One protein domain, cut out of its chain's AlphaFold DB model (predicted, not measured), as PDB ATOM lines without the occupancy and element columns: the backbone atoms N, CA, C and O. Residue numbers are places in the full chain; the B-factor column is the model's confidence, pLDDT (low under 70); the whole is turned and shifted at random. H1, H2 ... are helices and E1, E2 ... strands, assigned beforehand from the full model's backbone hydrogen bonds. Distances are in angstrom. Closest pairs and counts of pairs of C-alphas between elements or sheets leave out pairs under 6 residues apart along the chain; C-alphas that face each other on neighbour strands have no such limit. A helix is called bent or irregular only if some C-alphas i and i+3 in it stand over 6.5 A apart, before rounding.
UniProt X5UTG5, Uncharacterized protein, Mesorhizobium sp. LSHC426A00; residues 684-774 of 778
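This is residues 684 to 774 of the 778 residues of an uncharacterized protein of Mesorhizobium sp. LSHC426A00 (UniProt X5UTG5). What is the main shape? A strongly twisted four-stranded sheet has helices H1 and H3 over one face, its other face bare of named helices, while H2 packs on H1 and H3 and meets the sheet only with its residues 705 to 708. What is it made of? The 91 printed residues hold three named helices and four named strands, in the order H1 E1 H2 H3 E2 E3 E4, a mixed class; the sheet's order is E1 E4 E3 E2, antiparallel throughout. How large is it? It is compact and rounded, with a radius of gyration of the C-alphas of 12.2 A and spans of 34 by 32 by 22 A.

Where does the first half run? H1, residues 684 to 697, begins at C-alpha 684 (44.682, 43.095, 61.165) and is 19.9 A long. E1 is residues 702 to 704, and H2, residues 705 to 718, is 18.7 A long and irregular, with C-alphas 707 and 710 7.8 A apart. What follows? H3 is residues 727 to 738, 16.5 A, and E2 is residues 743 to 747, 12.3 A. E3, residues 750 to 758, is 25.5 A, and E4, residues 767 to 773, is 19.8 A and ends at C-alpha 773 (31.035, 47.864, 46.527).

How is the sheet joined? E2, E3 and E4 form a meander, each strand the antiparallel neighbour of the one before, in two hairpins: N 745 and O 752 are 2.9 A apart, and N 755 and O 770 2.9 A. Edge strand E1 is antiparallel to E4, with N 703 and O 769 3.0 A apart. Where are the helices on it? In two layers, helices on one face of a sheet, H1 runs across the strands at a height of 8.4 A and H3 slantwise to them at 9.4 A, on the same face. H2 only grazes the sheet with residues 705 to 708; its closest C-alphas to E4 are those of Leu 705 and Phe 768, 5.2 A. How do the helices meet? H1 and H2 touch at a steep tilt of 53 degrees, opposite ways, closest at C-alphas 693 and 712, 6.1 A. H2 and H3 touch about perpendicular, at 84 degrees, H3 with residues 727 to 731 alone, closest at C-alphas 713 and 730, 5.6 A. Are the helix backbones complete? Every O i to N i+4 pair is within hydrogen-bond range in H1 and H3, and 8 of 10 are in H2.

How far does it reach? The two farthest C-alphas, of Gly 749 and Asp 763, are 36.9 A apart. Is anything cut, long or uncertain? The printed part has no cut and no long link, and pLDDT is under 70 at residues 761 to 764.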
ATOM      1  N   ASP A 684      44.158  41.726  61.109       75.19
ATOM      2  CA  ASP A 684      44.682  43.095  61.165       75.19
ATOM      3  C   ASP A 684      45.779  43.369  60.124       75.19
ATOM      4  O   ASP A 684      45.763  44.404  59.449       75.19
ATOM      5  N   GLU A 685      46.735  42.451  59.956       79.00
ATOM      6  CA  GLU A 685      47.776  42.573  58.932       79.00
ATOM      7  C   GLU A 685      47.150  42.480  57.530       79.00
ATOM      8  O   GLU A 685      47.474  43.286  56.652       79.00
ATOM      9  N   ALA A 686      46.170  41.594  57.330       82.69
ATOM     10  CA  ALA A 686      45.461  41.462  56.060       82.69
ATOM     11  C   ALA A 686      44.643  42.716  55.696       82.69
ATOM     12  O   ALA A 686      44.664  43.167  54.544       82.69
ATOM     13  N   LEU A 687      43.967  43.315  56.681       87.81
ATOM     14  CA  LEU A 687      43.252  44.588  56.555       87.81
ATOM     15  C   LEU A 687      44.206  45.739  56.218       87.81
ATOM     16  O   LEU A 687      43.905  46.548  55.337       87.81
ATOM     17  N   ASN A 688      45.373  45.802  56.862       88.94
ATOM     18  CA  ASN A 688      46.381  46.825  56.580       88.94
ATOM     19  C   ASN A 688      46.928  46.715  55.155       88.94
ATOM     20  O   ASN A 688      47.020  47.723  54.449       88.94
ATOM     21  N   VAL A 689      47.218  45.500  54.689       90.44
ATOM     22  CA  VAL A 689      47.648  45.268  53.304       90.44
ATOM     23  C   VAL A 689      46.556  45.696  52.318       90.44
ATOM     24  O   VAL A 689      46.860  46.392  51.348       90.44
ATOM     25  N   ALA A 690      45.286  45.373  52.581       91.62
ATOM     26  CA  ALA A 690      44.169  45.800  51.738       91.62
ATOM     27  C   ALA A 690      44.013  47.332  51.682       91.62
ATOM     28  O   ALA A 690      43.839  47.881  50.595       91.62
ATOM     29  N   ARG A 691      44.151  48.036  52.816       91.94
ATOM     30  CA  ARG A 691      44.114  49.513  52.879       91.94
ATOM     31  C   ARG A 691      45.259  50.162  52.105       91.94
ATOM     32  O   ARG A 691      45.052  51.160  51.418       91.94
ATOM     33  N   ILE A 692      46.462  49.595  52.188       93.62
ATOM     34  CA  ILE A 692      47.625  50.089  51.440       93.62
ATOM     35  C   ILE A 692      47.398  49.926  49.938       93.62
ATOM     36  O   ILE A 692      47.640  50.859  49.173       93.62
ATOM     37  N   VAL A 693      46.905  48.762  49.507       93.00
ATOM     38  CA  VAL A 693      46.595  48.522  48.094       93.00
ATOM     39  C   VAL A 693      45.495  49.475  47.614       93.00
ATOM     40  O   VAL A 693      45.680  50.111  46.581       93.00
ATOM     41  N   ASP A 694      44.414  49.656  48.380       92.69
ATOM     42  CA  ASP A 694      43.333  50.602  48.068       92.69
ATOM     43  C   ASP A 694      43.827  52.046  47.922       92.69
ATOM     44  O   ASP A 694      43.498  52.729  46.947       92.69
ATOM     45  N   SER A 695      44.675  52.492  48.853       90.88
ATOM     46  CA  SER A 695      45.268  53.826  48.816       90.88
ATOM     47  C   SER A 695      46.109  54.041  47.559       90.88
ATOM     48  O   SER A 695      46.103  55.142  47.010       90.88
ATOM     49  N   VAL A 696      46.828  53.015  47.092       93.19
ATOM     50  CA  VAL A 696      47.646  53.099  45.871       93.19
ATOM     51  C   VAL A 696      46.789  52.988  44.605       93.19
ATOM     52  O   VAL A 696      47.128  53.595  43.591       93.19
ATOM     53  N   MET A 697      45.660  52.271  44.648       91.56
ATOM     54  CA  MET A 697      44.683  52.257  43.551       91.56
ATOM     55  C   MET A 697      44.073  53.644  43.297       91.56
ATOM     56  O   MET A 697      43.653  53.921  42.174       91.56
ATOM     57  N   ALA A 698      44.049  54.527  44.302       87.12
ATOM     58  CA  ALA A 698      43.543  55.895  44.194       87.12
ATOM     59  C   ALA A 698      42.133  55.938  43.563       87.12
ATOM     60  O   ALA A 698      41.208  55.308  44.082       87.12
ATOM     61  N   SER A 699      41.943  56.677  42.465       84.50
ATOM     62  CA  SER A 699      40.660  56.814  41.762       84.50
ATOM     63  C   SER A 699      40.298  55.629  40.858       84.50
ATOM     64  O   SER A 699      39.191  55.608  40.331       84.50
ATOM     65  N   PHE A 700      41.189  54.653  40.664       87.06
ATOM     66  CA  PHE A 700      40.893  53.480  39.846       87.06
ATOM     67  C   PHE A 700      40.107  52.444  40.655       87.06
ATOM     68  O   PHE A 700      40.483  52.113  41.783       87.06
ATOM     69  N   ASP A 701      39.041  51.906  40.067       88.00
ATOM     70  CA  ASP A 701      38.284  50.785  40.644       88.00
ATOM     71  C   ASP A 701      38.862  49.426  40.247       88.00
ATOM     72  O   ASP A 701      38.665  48.437  40.943       88.00
ATOM     73  N   GLU A 702      39.648  49.377  39.172       92.69
ATOM     74  CA  GLU A 702      40.411  48.202  38.768       92.69
ATOM     75  C   GLU A 702      41.762  48.625  38.185       92.69
ATOM     76  O   GLU A 702      41.832  49.525  37.346       92.69
ATOM     77  N   CYS A 703      42.850  47.967  38.589       91.75
ATOM     78  CA  CYS A 703      44.161  48.190  37.982       91.75
ATOM     79  C   CYS A 703      45.023  46.920  37.952       91.75
ATOM     80  O   CYS A 703      44.785  45.937  38.656       91.75
ATOM     81  N   ASN A 704      46.043  46.927  37.091       92.44
ATOM     82  CA  ASN A 704      47.017  45.843  37.013       92.44
ATOM     83  C   ASN A 704      47.969  45.932  38.212       92.44
ATOM     84  O   ASN A 704      48.667  46.937  38.375       92.44
ATOM     85  N   LEU A 705      48.063  44.865  39.009       89.56
ATOM     86  CA  LEU A 705      48.936  44.822  40.184       89.56
ATOM     87  C   LEU A 705      50.412  45.016  39.794       89.56
ATOM     88  O   LEU A 705      51.175  45.645  40.520       89.56
ATOM     89  N   SER A 706      50.804  44.563  38.600       86.38
ATOM     90  CA  SER A 706      52.145  44.780  38.036       86.38
ATOM     91  C   SER A 706      52.418  46.233  37.634       86.38
ATOM     92  O   SER A 706      53.569  46.563  37.369       86.38
ATOM     93  N   GLY A 707      51.396  47.087  37.555       85.88
ATOM     94  CA  GLY A 707      51.548  48.526  37.320       85.88
ATOM     95  C   GLY A 707      51.769  49.318  38.609       85.88
ATOM     96  O   GLY A 707      52.441  50.341  38.584       85.88
ATOM     97  N   ILE A 708      51.259  48.818  39.740       91.69
ATOM     98  CA  ILE A 708      51.301  49.513  41.038       91.69
ATOM     99  C   ILE A 708      52.244  48.868  42.068       91.69
ATOM    100  O   ILE A 708      52.460  49.426  43.143       91.69
ATOM    101  N   TRP A 709      52.834  47.705  41.760       92.25
ATOM    102  CA  TRP A 709      53.622  46.909  42.713       92.25
ATOM    103  C   TRP A 709      54.770  47.679  43.373       92.25
ATOM    104  O   TRP A 709      55.082  47.414  44.529       92.25
ATOM    105  N   ALA A 710      55.426  48.596  42.655       88.06
ATOM    106  CA  ALA A 710      56.589  49.310  43.175       88.06
ATOM    107  C   ALA A 710      56.178  50.213  44.347       88.06
ATOM    108  O   ALA A 710      56.766  50.125  45.428       88.06
ATOM    109  N   THR A 711      55.106  50.986  44.149       91.12
ATOM    110  CA  THR A 711      54.512  51.891  45.140       91.12
ATOM    111  C   THR A 711      53.820  51.132  46.269       91.12
ATOM    112  O   THR A 711      53.972  51.491  47.433       91.12
ATOM    113  N   VAL A 712      53.106  50.039  45.965       91.69
ATOM    114  CA  VAL A 712      52.553  49.147  47.001       91.69
ATOM    115  C   VAL A 712      53.680  48.576  47.860       91.69
ATOM    116  O   VAL A 712      53.623  48.631  49.083       91.69
ATOM    117  N   GLY A 713      54.749  48.084  47.234       87.00
ATOM    118  CA  GLY A 713      55.898  47.527  47.936       87.00
ATOM    119  C   GLY A 713      56.624  48.550  48.808       87.00
ATOM    120  O   GLY A 713      57.133  48.185  49.862       87.00
ATOM    121  N   GLU A 714      56.690  49.816  48.390       90.12
ATOM    122  CA  GLU A 714      57.259  50.899  49.198       90.12
ATOM    123  C   GLU A 714      56.448  51.138  50.473       90.12
ATOM    124  O   GLU A 714      57.020  51.105  51.563       90.12
ATOM    125  N   HIS A 715      55.126  51.272  50.352       89.25
ATOM    126  CA  HIS A 715      54.241  51.430  51.505       89.25
ATOM    127  C   HIS A 715      54.286  50.216  52.439       89.25
ATOM    128  O   HIS A 715      54.483  50.385  53.638       89.25
ATOM    129  N   LEU A 716      54.211  48.993  51.904       87.88
ATOM    130  CA  LEU A 716      54.307  47.769  52.710       87.88
ATOM    131  C   LEU A 716      55.632  47.675  53.481       87.88
ATOM    132  O   LEU A 716      55.656  47.196  54.612       87.88
ATOM    133  N   ARG A 717      56.746  48.132  52.890       90.25
ATOM    134  CA  ARG A 717      58.048  48.181  53.574       90.25
ATOM    135  C   ARG A 717      58.085  49.254  54.660       90.25
ATOM    136  O   ARG A 717      58.673  49.004  55.708       90.25
ATOM    137  N   ARG A 718      57.477  50.421  54.422       87.62
ATOM    138  CA  ARG A 718      57.406  51.515  55.405       87.62
ATOM    139  C   ARG A 718      56.640  51.098  56.660       87.62
ATOM    140  O   ARG A 718      57.074  51.422  57.757       87.62
ATOM    141  N   GLU A 719      55.570  50.328  56.487       82.88
ATOM    142  CA  GLU A 719      54.770  49.766  57.584       82.88
ATOM    143  C   GLU A 719      55.376  48.471  58.177       82.88
ATOM    144  O   GLU A 719      54.786  47.846  59.050       82.88
ATOM    145  N   GLY A 720      56.553  48.030  57.708       83.00
ATOM    146  CA  GLY A 720      57.253  46.850  58.237       83.00
ATOM    147  C   GLY A 720      56.667  45.486  57.840       83.00
ATOM    148  O   GLY A 720      57.142  44.462  58.327       83.00
ATOM    149  N   LEU A 721      55.690  45.450  56.928       78.31
ATOM    150  CA  LEU A 721      54.903  44.259  56.564       78.31
ATOM    151  C   LEU A 721      55.659  43.299  55.625       78.31
ATOM    152  O   LEU A 721      55.455  42.087  55.628       78.31
ATOM    153  N   ILE A 722      56.590  43.822  54.819       80.56
ATOM    154  CA  ILE A 722      57.402  43.022  53.892       80.56
ATOM    155  C   ILE A 722      58.854  43.519  53.849       80.56
ATOM    156  O   ILE A 722      59.112  44.708  53.987       80.56
ATOM    157  N   LYS A 723      59.827  42.625  53.605       78.50
ATOM    158  CA  LYS A 723      61.240  42.986  53.324       78.50
ATOM    159  C   LYS A 723      61.614  42.903  51.836       78.50
ATOM    160  O   LYS A 723      62.626  43.459  51.411       78.50
ATOM    161  N   GLY A 724      60.808  42.200  51.038       76.31
ATOM    162  CA  GLY A 724      61.036  41.961  49.614       76.31
ATOM    163  C   GLY A 724      61.050  43.249  48.786       76.31
ATOM    164  O   GLY A 724      60.201  44.126  48.954       76.31
ATOM    165  N   LYS A 725      62.026  43.360  47.875       83.31
ATOM    166  CA  LYS A 725      62.203  44.519  46.977       83.31
ATOM    167  C   LYS A 725      61.861  44.228  45.515       83.31
ATOM    168  O   LYS A 725      61.656  45.158  44.748       83.31
ATOM    169  N   GLN A 726      61.812  42.952  45.135       80.19
ATOM    170  CA  GLN A 726      61.578  42.519  43.759       80.19
ATOM    171  C   GLN A 726      60.086  42.304  43.494       80.19
ATOM    172  O   GLN A 726      59.360  41.860  44.386       80.19
ATOM    173  N   ARG A 727      59.644  42.558  42.254       82.00
ATOM    174  CA  ARG A 727      58.234  42.444  41.844       82.00
ATOM    175  C   ARG A 727      57.567  41.134  42.286       82.00
ATOM    176  O   ARG A 727      56.532  41.245  42.934       82.00
ATOM    177  N   PRO A 728      58.137  39.932  42.040       79.69
ATOM    178  CA  PRO A 728      57.480  38.674  42.410       79.69
ATOM    179  C   PRO A 728      57.211  38.542  43.912       79.69
ATOM    180  O   PRO A 728      56.181  38.003  44.299       79.69
ATOM    181  N   ALA A 729      58.097  39.080  44.759       74.12
ATOM    182  CA  ALA A 729      57.932  39.037  46.208       74.12
ATOM    183  C   ALA A 729      56.777  39.936  46.676       74.12
ATOM    184  O   ALA A 729      55.982  39.526  47.513       74.12
ATOM    185  N   VAL A 730      56.664  41.144  46.113       79.75
ATOM    186  CA  VAL A 730      55.595  42.088  46.473       79.75
ATOM    187  C   VAL A 730      54.247  41.611  45.943       79.75
ATOM    188  O   VAL A 730      53.279  41.554  46.695       79.75
ATOM    189  N   THR A 731      54.179  41.234  44.663       85.50
ATOM    190  CA  THR A 731      52.924  40.765  44.069       85.50
ATOM    191  C   THR A 731      52.475  39.452  44.698       85.50
ATOM    192  O   THR A 731      51.293  39.323  44.980       85.50
ATOM    193  N   GLY A 732      53.407  38.531  44.976       80.88
ATOM    194  CA  GLY A 732      53.127  37.260  45.646       80.88
ATOM    195  C   GLY A 732      52.576  37.442  47.063       80.88
ATOM    196  O   GLY A 732      51.601  36.790  47.427       80.88
ATOM    197  N   TYR A 733      53.143  38.375  47.834       81.31
ATOM    198  CA  TYR A 733      52.659  38.708  49.178       81.31
ATOM    199  C   TYR A 733      51.249  39.322  49.152       81.31
ATOM    200  O   TYR A 733      50.373  38.873  49.882       81.31
ATOM    201  N   VAL A 734      50.986  40.281  48.254       85.38
ATOM    202  CA  VAL A 734      49.647  40.884  48.104       85.38
ATOM    203  C   VAL A 734      48.611  39.850  47.655       85.38
ATOM    204  O   VAL A 734      47.510  39.803  48.204       85.38
ATOM    205  N   THR A 735      48.951  38.997  46.680       87.81
ATOM    206  CA  THR A 735      48.042  37.945  46.212       87.81
ATOM    207  C   THR A 735      47.763  36.946  47.323       87.81
ATOM    208  O   THR A 735      46.606  36.642  47.559       87.81
ATOM    209  N   ALA A 736      48.768  36.496  48.077       76.75
ATOM    210  CA  ALA A 736      48.556  35.535  49.160       76.75
ATOM    211  C   ALA A 736      47.575  36.037  50.238       76.75
ATOM    212  O   ALA A 736      46.878  35.235  50.846       76.75
ATOM    213  N   ILE A 737      47.490  37.355  50.449       81.94
ATOM    214  CA  ILE A 737      46.703  37.960  51.538       81.94
ATOM    215  C   ILE A 737      45.277  38.346  51.117       81.94
ATOM    216  O   ILE A 737      44.344  38.249  51.922       81.94
ATOM    217  N   ILE A 738      45.107  38.813  49.874       84.88
ATOM    218  CA  ILE A 738      43.833  39.362  49.366       84.88
ATOM    219  C   ILE A 738      43.118  38.395  48.393       84.88
ATOM    220  O   ILE A 738      41.968  38.630  48.025       84.88
ATOM    221  N   THR A 739      43.748  37.302  47.946       75.88
ATOM    222  CA  THR A 739      43.062  36.307  47.093       75.88
ATOM    223  C   THR A 739      41.914  35.589  47.823       75.88
ATOM    224  O   THR A 739      41.698  35.754  49.022       75.88
ATOM    225  N   GLY A 740      41.113  34.822  47.076       74.69
ATOM    226  CA  GLY A 740      39.911  34.160  47.588       74.69
ATOM    227  C   GLY A 740      38.707  35.105  47.628       74.69
ATOM    228  O   GLY A 740      38.388  35.750  46.629       74.69
ATOM    229  N   ALA A 741      38.026  35.191  48.775       74.06
ATOM    230  CA  ALA A 741      36.826  36.018  48.939       74.06
ATOM    231  C   ALA A 741      37.096  37.538  48.840       74.06
ATOM    232  O   ALA A 741      36.157  38.305  48.609       74.06
ATOM    233  N   GLY A 742      38.358  37.968  48.949       83.88
ATOM    234  CA  GLY A 742      38.744  39.374  49.063       83.88
ATOM    235  C   GLY A 742      38.729  39.881  50.506       83.88
ATOM    236  O   GLY A 742      38.395  39.146  51.434       83.88
ATOM    237  N   ARG A 743      39.079  41.156  50.702       87.94
ATOM    238  CA  ARG A 743      39.060  41.828  52.014       87.94
ATOM    239  C   ARG A 743      38.139  43.036  51.980       87.94
ATOM    240  O   ARG A 743      38.214  43.831  51.046       87.94
ATOM    241  N   VAL A 744      37.271  43.152  52.981       89.00
ATOM    242  CA  VAL A 744      36.371  44.301  53.140       89.00
ATOM    243  C   VAL A 744      37.093  45.379  53.940       89.00
ATOM    244  O   VAL A 744      37.650  45.095  54.997       89.00
ATOM    245  N   ILE A 745      37.115  46.601  53.417       90.44
ATOM    246  CA  ILE A 745      37.671  47.781  54.077       90.44
ATOM    247  C   ILE A 745      36.670  48.938  54.005       90.44
ATOM    248  O   ILE A 745      35.900  49.048  53.054       90.44
ATOM    249  N   GLN A 746      36.735  49.838  54.981       87.00
ATOM    250  CA  GLN A 746      35.969  51.083  54.987       87.00
ATOM    251  C   GLN A 746      36.681  52.161  54.165       87.00
ATOM    252  O   GLN A 746      37.846  52.478  54.421       87.00
ATOM    253  N   ARG A 747      35.970  52.765  53.208       81.88
ATOM    254  CA  ARG A 747      36.457  53.858  52.358       81.88
ATOM    255  C   ARG A 747      35.393  54.945  52.245       81.88
ATOM    256  O   ARG A 747      34.318  54.711  51.710       81.88
ATOM    257  N   GLY A 748      35.688  56.147  52.743       78.50
ATOM    258  CA  GLY A 748      34.766  57.288  52.641       78.50
ATOM    259  C   GLY A 748      33.388  57.059  53.283       78.50
ATOM    260  O   GLY A 748      32.422  57.677  52.851       78.50
ATOM    261  N   GLY A 749      33.292  56.168  54.280       78.25
ATOM    262  CA  GLY A 749      32.039  55.797  54.949       78.25
ATOM    263  C   GLY A 749      31.255  54.654  54.292       78.25
ATOM    264  O   GLY A 749      30.123  54.408  54.696       78.25
ATOM    265  N   GLN A 750      31.821  53.972  53.289       84.12
ATOM    266  CA  GLN A 750      31.230  52.794  52.646       84.12
ATOM    267  C   GLN A 750      32.161  51.582  52.752       84.12
ATOM    268  O   GLN A 750      33.383  51.719  52.647       84.12
ATOM    269  N   ASP A 751      31.581  50.390  52.908       88.75
ATOM    270  CA  ASP A 751      32.323  49.133  52.829       88.75
ATOM    271  C   ASP A 751      32.598  48.760  51.371       88.75
ATOM    272  O   ASP A 751      31.699  48.653  50.533       88.75
ATOM    273  N   VAL A 752      33.874  48.539  51.064       90.06
ATOM    274  CA  VAL A 752      34.334  48.094  49.749       90.06
ATOM    275  C   VAL A 752      35.176  46.836  49.889       90.06
ATOM    276  O   VAL A 752      36.003  46.706  50.790       90.06
ATOM    277  N   ARG A 753      34.979  45.884  48.980       92.00
ATOM    278  CA  ARG A 753      35.698  44.613  48.939       92.00
ATOM    279  C   ARG A 753      36.796  44.676  47.887       92.00
ATOM    280  O   ARG A 753      36.512  44.736  46.694       92.00
ATOM    281  N   LEU A 754      38.053  44.611  48.320       92.38
ATOM    282  CA  LEU A 754      39.182  44.410  47.416       92.38
ATOM    283  C   LEU A 754      39.333  42.933  47.077       92.38
ATOM    284  O   LEU A 754      39.402  42.090  47.971       92.38
ATOM    285  N   ARG A 755      39.458  42.629  45.785       90.06
ATOM    286  CA  ARG A 755      39.744  41.286  45.268       90.06
ATOM    287  C   ARG A 755      40.954  41.310  44.354       90.06
ATOM    288  O   ARG A 755      41.106  42.220  43.539       90.06
ATOM    289  N   VAL A 756      41.776  40.270  44.453       89.50
ATOM    290  CA  VAL A 756      42.916  40.049  43.559       89.50
ATOM    291  C   VAL A 756      42.653  38.807  42.713       89.50
ATOM    292  O   VAL A 756      42.372  37.740  43.252       89.50
ATOM    293  N   PHE A 757      42.712  38.948  41.389       87.38
ATOM    294  CA  PHE A 757      42.311  37.904  40.439       87.38
ATOM    295  C   PHE A 757      43.118  37.969  39.136       87.38
ATOM    296  O   PHE A 757      43.784  38.964  38.842       87.38
ATOM    297  N   LYS A 758      43.056  36.903  38.334       86.69
ATOM    298  CA  LYS A 758      43.573  36.869  36.958       86.69
ATOM    299  C   LYS A 758      42.394  36.958  35.986       86.69
ATOM    300  O   LYS A 758      41.374  36.318  36.198       86.69
ATOM    301  N   LYS A 759      42.527  37.729  34.901       80.50
ATOM    302  CA  LYS A 759      41.478  37.840  33.857       80.50
ATOM    303  C   LYS A 759      41.376  36.611  32.943       80.50
ATOM    304  O   LYS A 759      40.420  36.505  32.183       80.50
ATOM    305  N   LYS A 760      42.390  35.744  32.947       77.75
ATOM    306  CA  LYS A 760      42.476  34.513  32.152       77.75
ATOM    307  C   LYS A 760      43.157  33.435  32.987       77.75
ATOM    308  O   LYS A 760      44.089  33.761  33.726       77.75
ATOM    309  N   ASP A 761      42.743  32.188  32.813       57.62
ATOM    310  CA  ASP A 761      43.410  31.039  33.422       57.62
ATOM    311  C   ASP A 761      44.756  30.791  32.731       57.62
ATOM    312  O   ASP A 761      44.853  30.732  31.505       57.62
ATOM    313  N   GLY A 762      45.822  30.726  33.528       57.66
ATOM    314  CA  GLY A 762      47.188  30.534  33.051       57.66
ATOM    315  C   GLY A 762      48.230  31.026  34.054       57.66
ATOM    316  O   GLY A 762      48.088  32.088  34.673       57.66
ATOM    317  N   ASP A 763      49.319  30.274  34.200       58.97
ATOM    318  CA  ASP A 763      50.375  30.567  35.178       58.97
ATOM    319  C   ASP A 763      51.065  31.914  34.918       58.97
ATOM    320  O   ASP A 763      51.428  32.615  35.864       58.97
ATOM    321  N   THR A 764      51.128  32.344  33.653       69.69
ATOM    322  CA  THR A 764      51.755  33.600  33.207       69.69
ATOM    323  C   THR A 764      50.797  34.795  33.110       69.69
ATOM    324  O   THR A 764      51.236  35.903  32.793       69.69
ATOM    325  N   ALA A 765      49.497  34.613  33.379       76.88
ATOM    326  CA  ALA A 765      48.521  35.698  33.290       76.88
ATOM    327  C   ALA A 765      48.743  36.756  34.398       76.88
ATOM    328  O   ALA A 765      48.957  36.396  35.561       76.88
ATOM    329  N   PRO A 766      48.690  38.064  34.073       80.94
ATOM    330  CA  PRO A 766      48.932  39.130  35.040       80.94
ATOM    331  C   PRO A 766      47.800  39.245  36.069       80.94
ATOM    332  O   PRO A 766      46.621  39.113  35.736       80.94
ATOM    333  N   TRP A 767      48.175  39.547  37.313       89.12
ATOM    334  CA  TRP A 767      47.248  39.803  38.414       89.12
ATOM    335  C   TRP A 767      46.639  41.207  38.334       89.12
ATOM    336  O   TRP A 767      47.343  42.193  38.105       89.12
ATOM    337  N   PHE A 768      45.337  41.290  38.578       91.38
ATOM    338  CA  PHE A 768      44.563  42.521  38.700       91.38
ATOM    339  C   PHE A 768      44.013  42.655  40.114       91.38
ATOM    340  O   PHE A 768      43.754  41.654  40.782       91.38
ATOM    341  N   VAL A 769      43.824  43.898  40.546       91.94
ATOM    342  CA  VAL A 769      43.095  44.234  41.768       91.94
ATOM    343  C   VAL A 769      41.845  45.003  41.374       91.94
ATOM    344  O   VAL A 769      41.944  45.930  40.570       91.94
ATOM    345  N   ARG A 770      40.692  44.627  41.930       92.06
ATOM    346  CA  ARG A 770      39.420  45.333  41.745       92.06
ATOM    347  C   ARG A 770      38.767  45.637  43.084       92.06
ATOM    348  O   ARG A 770      38.858  44.840  44.019       92.06
ATOM    349  N   ARG A 771      38.116  46.792  43.142       91.81
ATOM    350  CA  ARG A 771      37.275  47.257  44.235       91.81
ATOM    351  C   ARG A 771      35.813  47.021  43.854       91.81
ATOM    352  O   ARG A 771      35.334  47.606  42.890       91.81
ATOM    353  N   ASP A 772      35.126  46.180  44.618       88.69
ATOM    354  CA  ASP A 772      33.691  45.924  44.478       88.69
ATOM    355  C   ASP A 772      32.948  46.608  45.648       88.69
ATOM    356  O   ASP A 772      33.376  46.440  46.793       88.69
ATOM    357  N   PRO A 773      31.867  47.376  45.427       83.12
ATOM    358  CA  PRO A 773      31.035  47.864  46.527       83.12
ATOM    359  C   PRO A 773      30.405  46.678  47.273       83.12
ATOM    360  O   PRO A 773      30.018  45.685  46.654       83.12
ATOM    361  N   VAL A 774      30.326  46.762  48.601       82.69
ATOM    362  CA  VAL A 774      29.579  45.797  49.415       82.69
ATOM    363  C   VAL A 774      28.195  46.396  49.636       82.69
ATOM    364  O   VAL A 774      28.073  47.443  50.268       82.69
TER     365      VAL A 774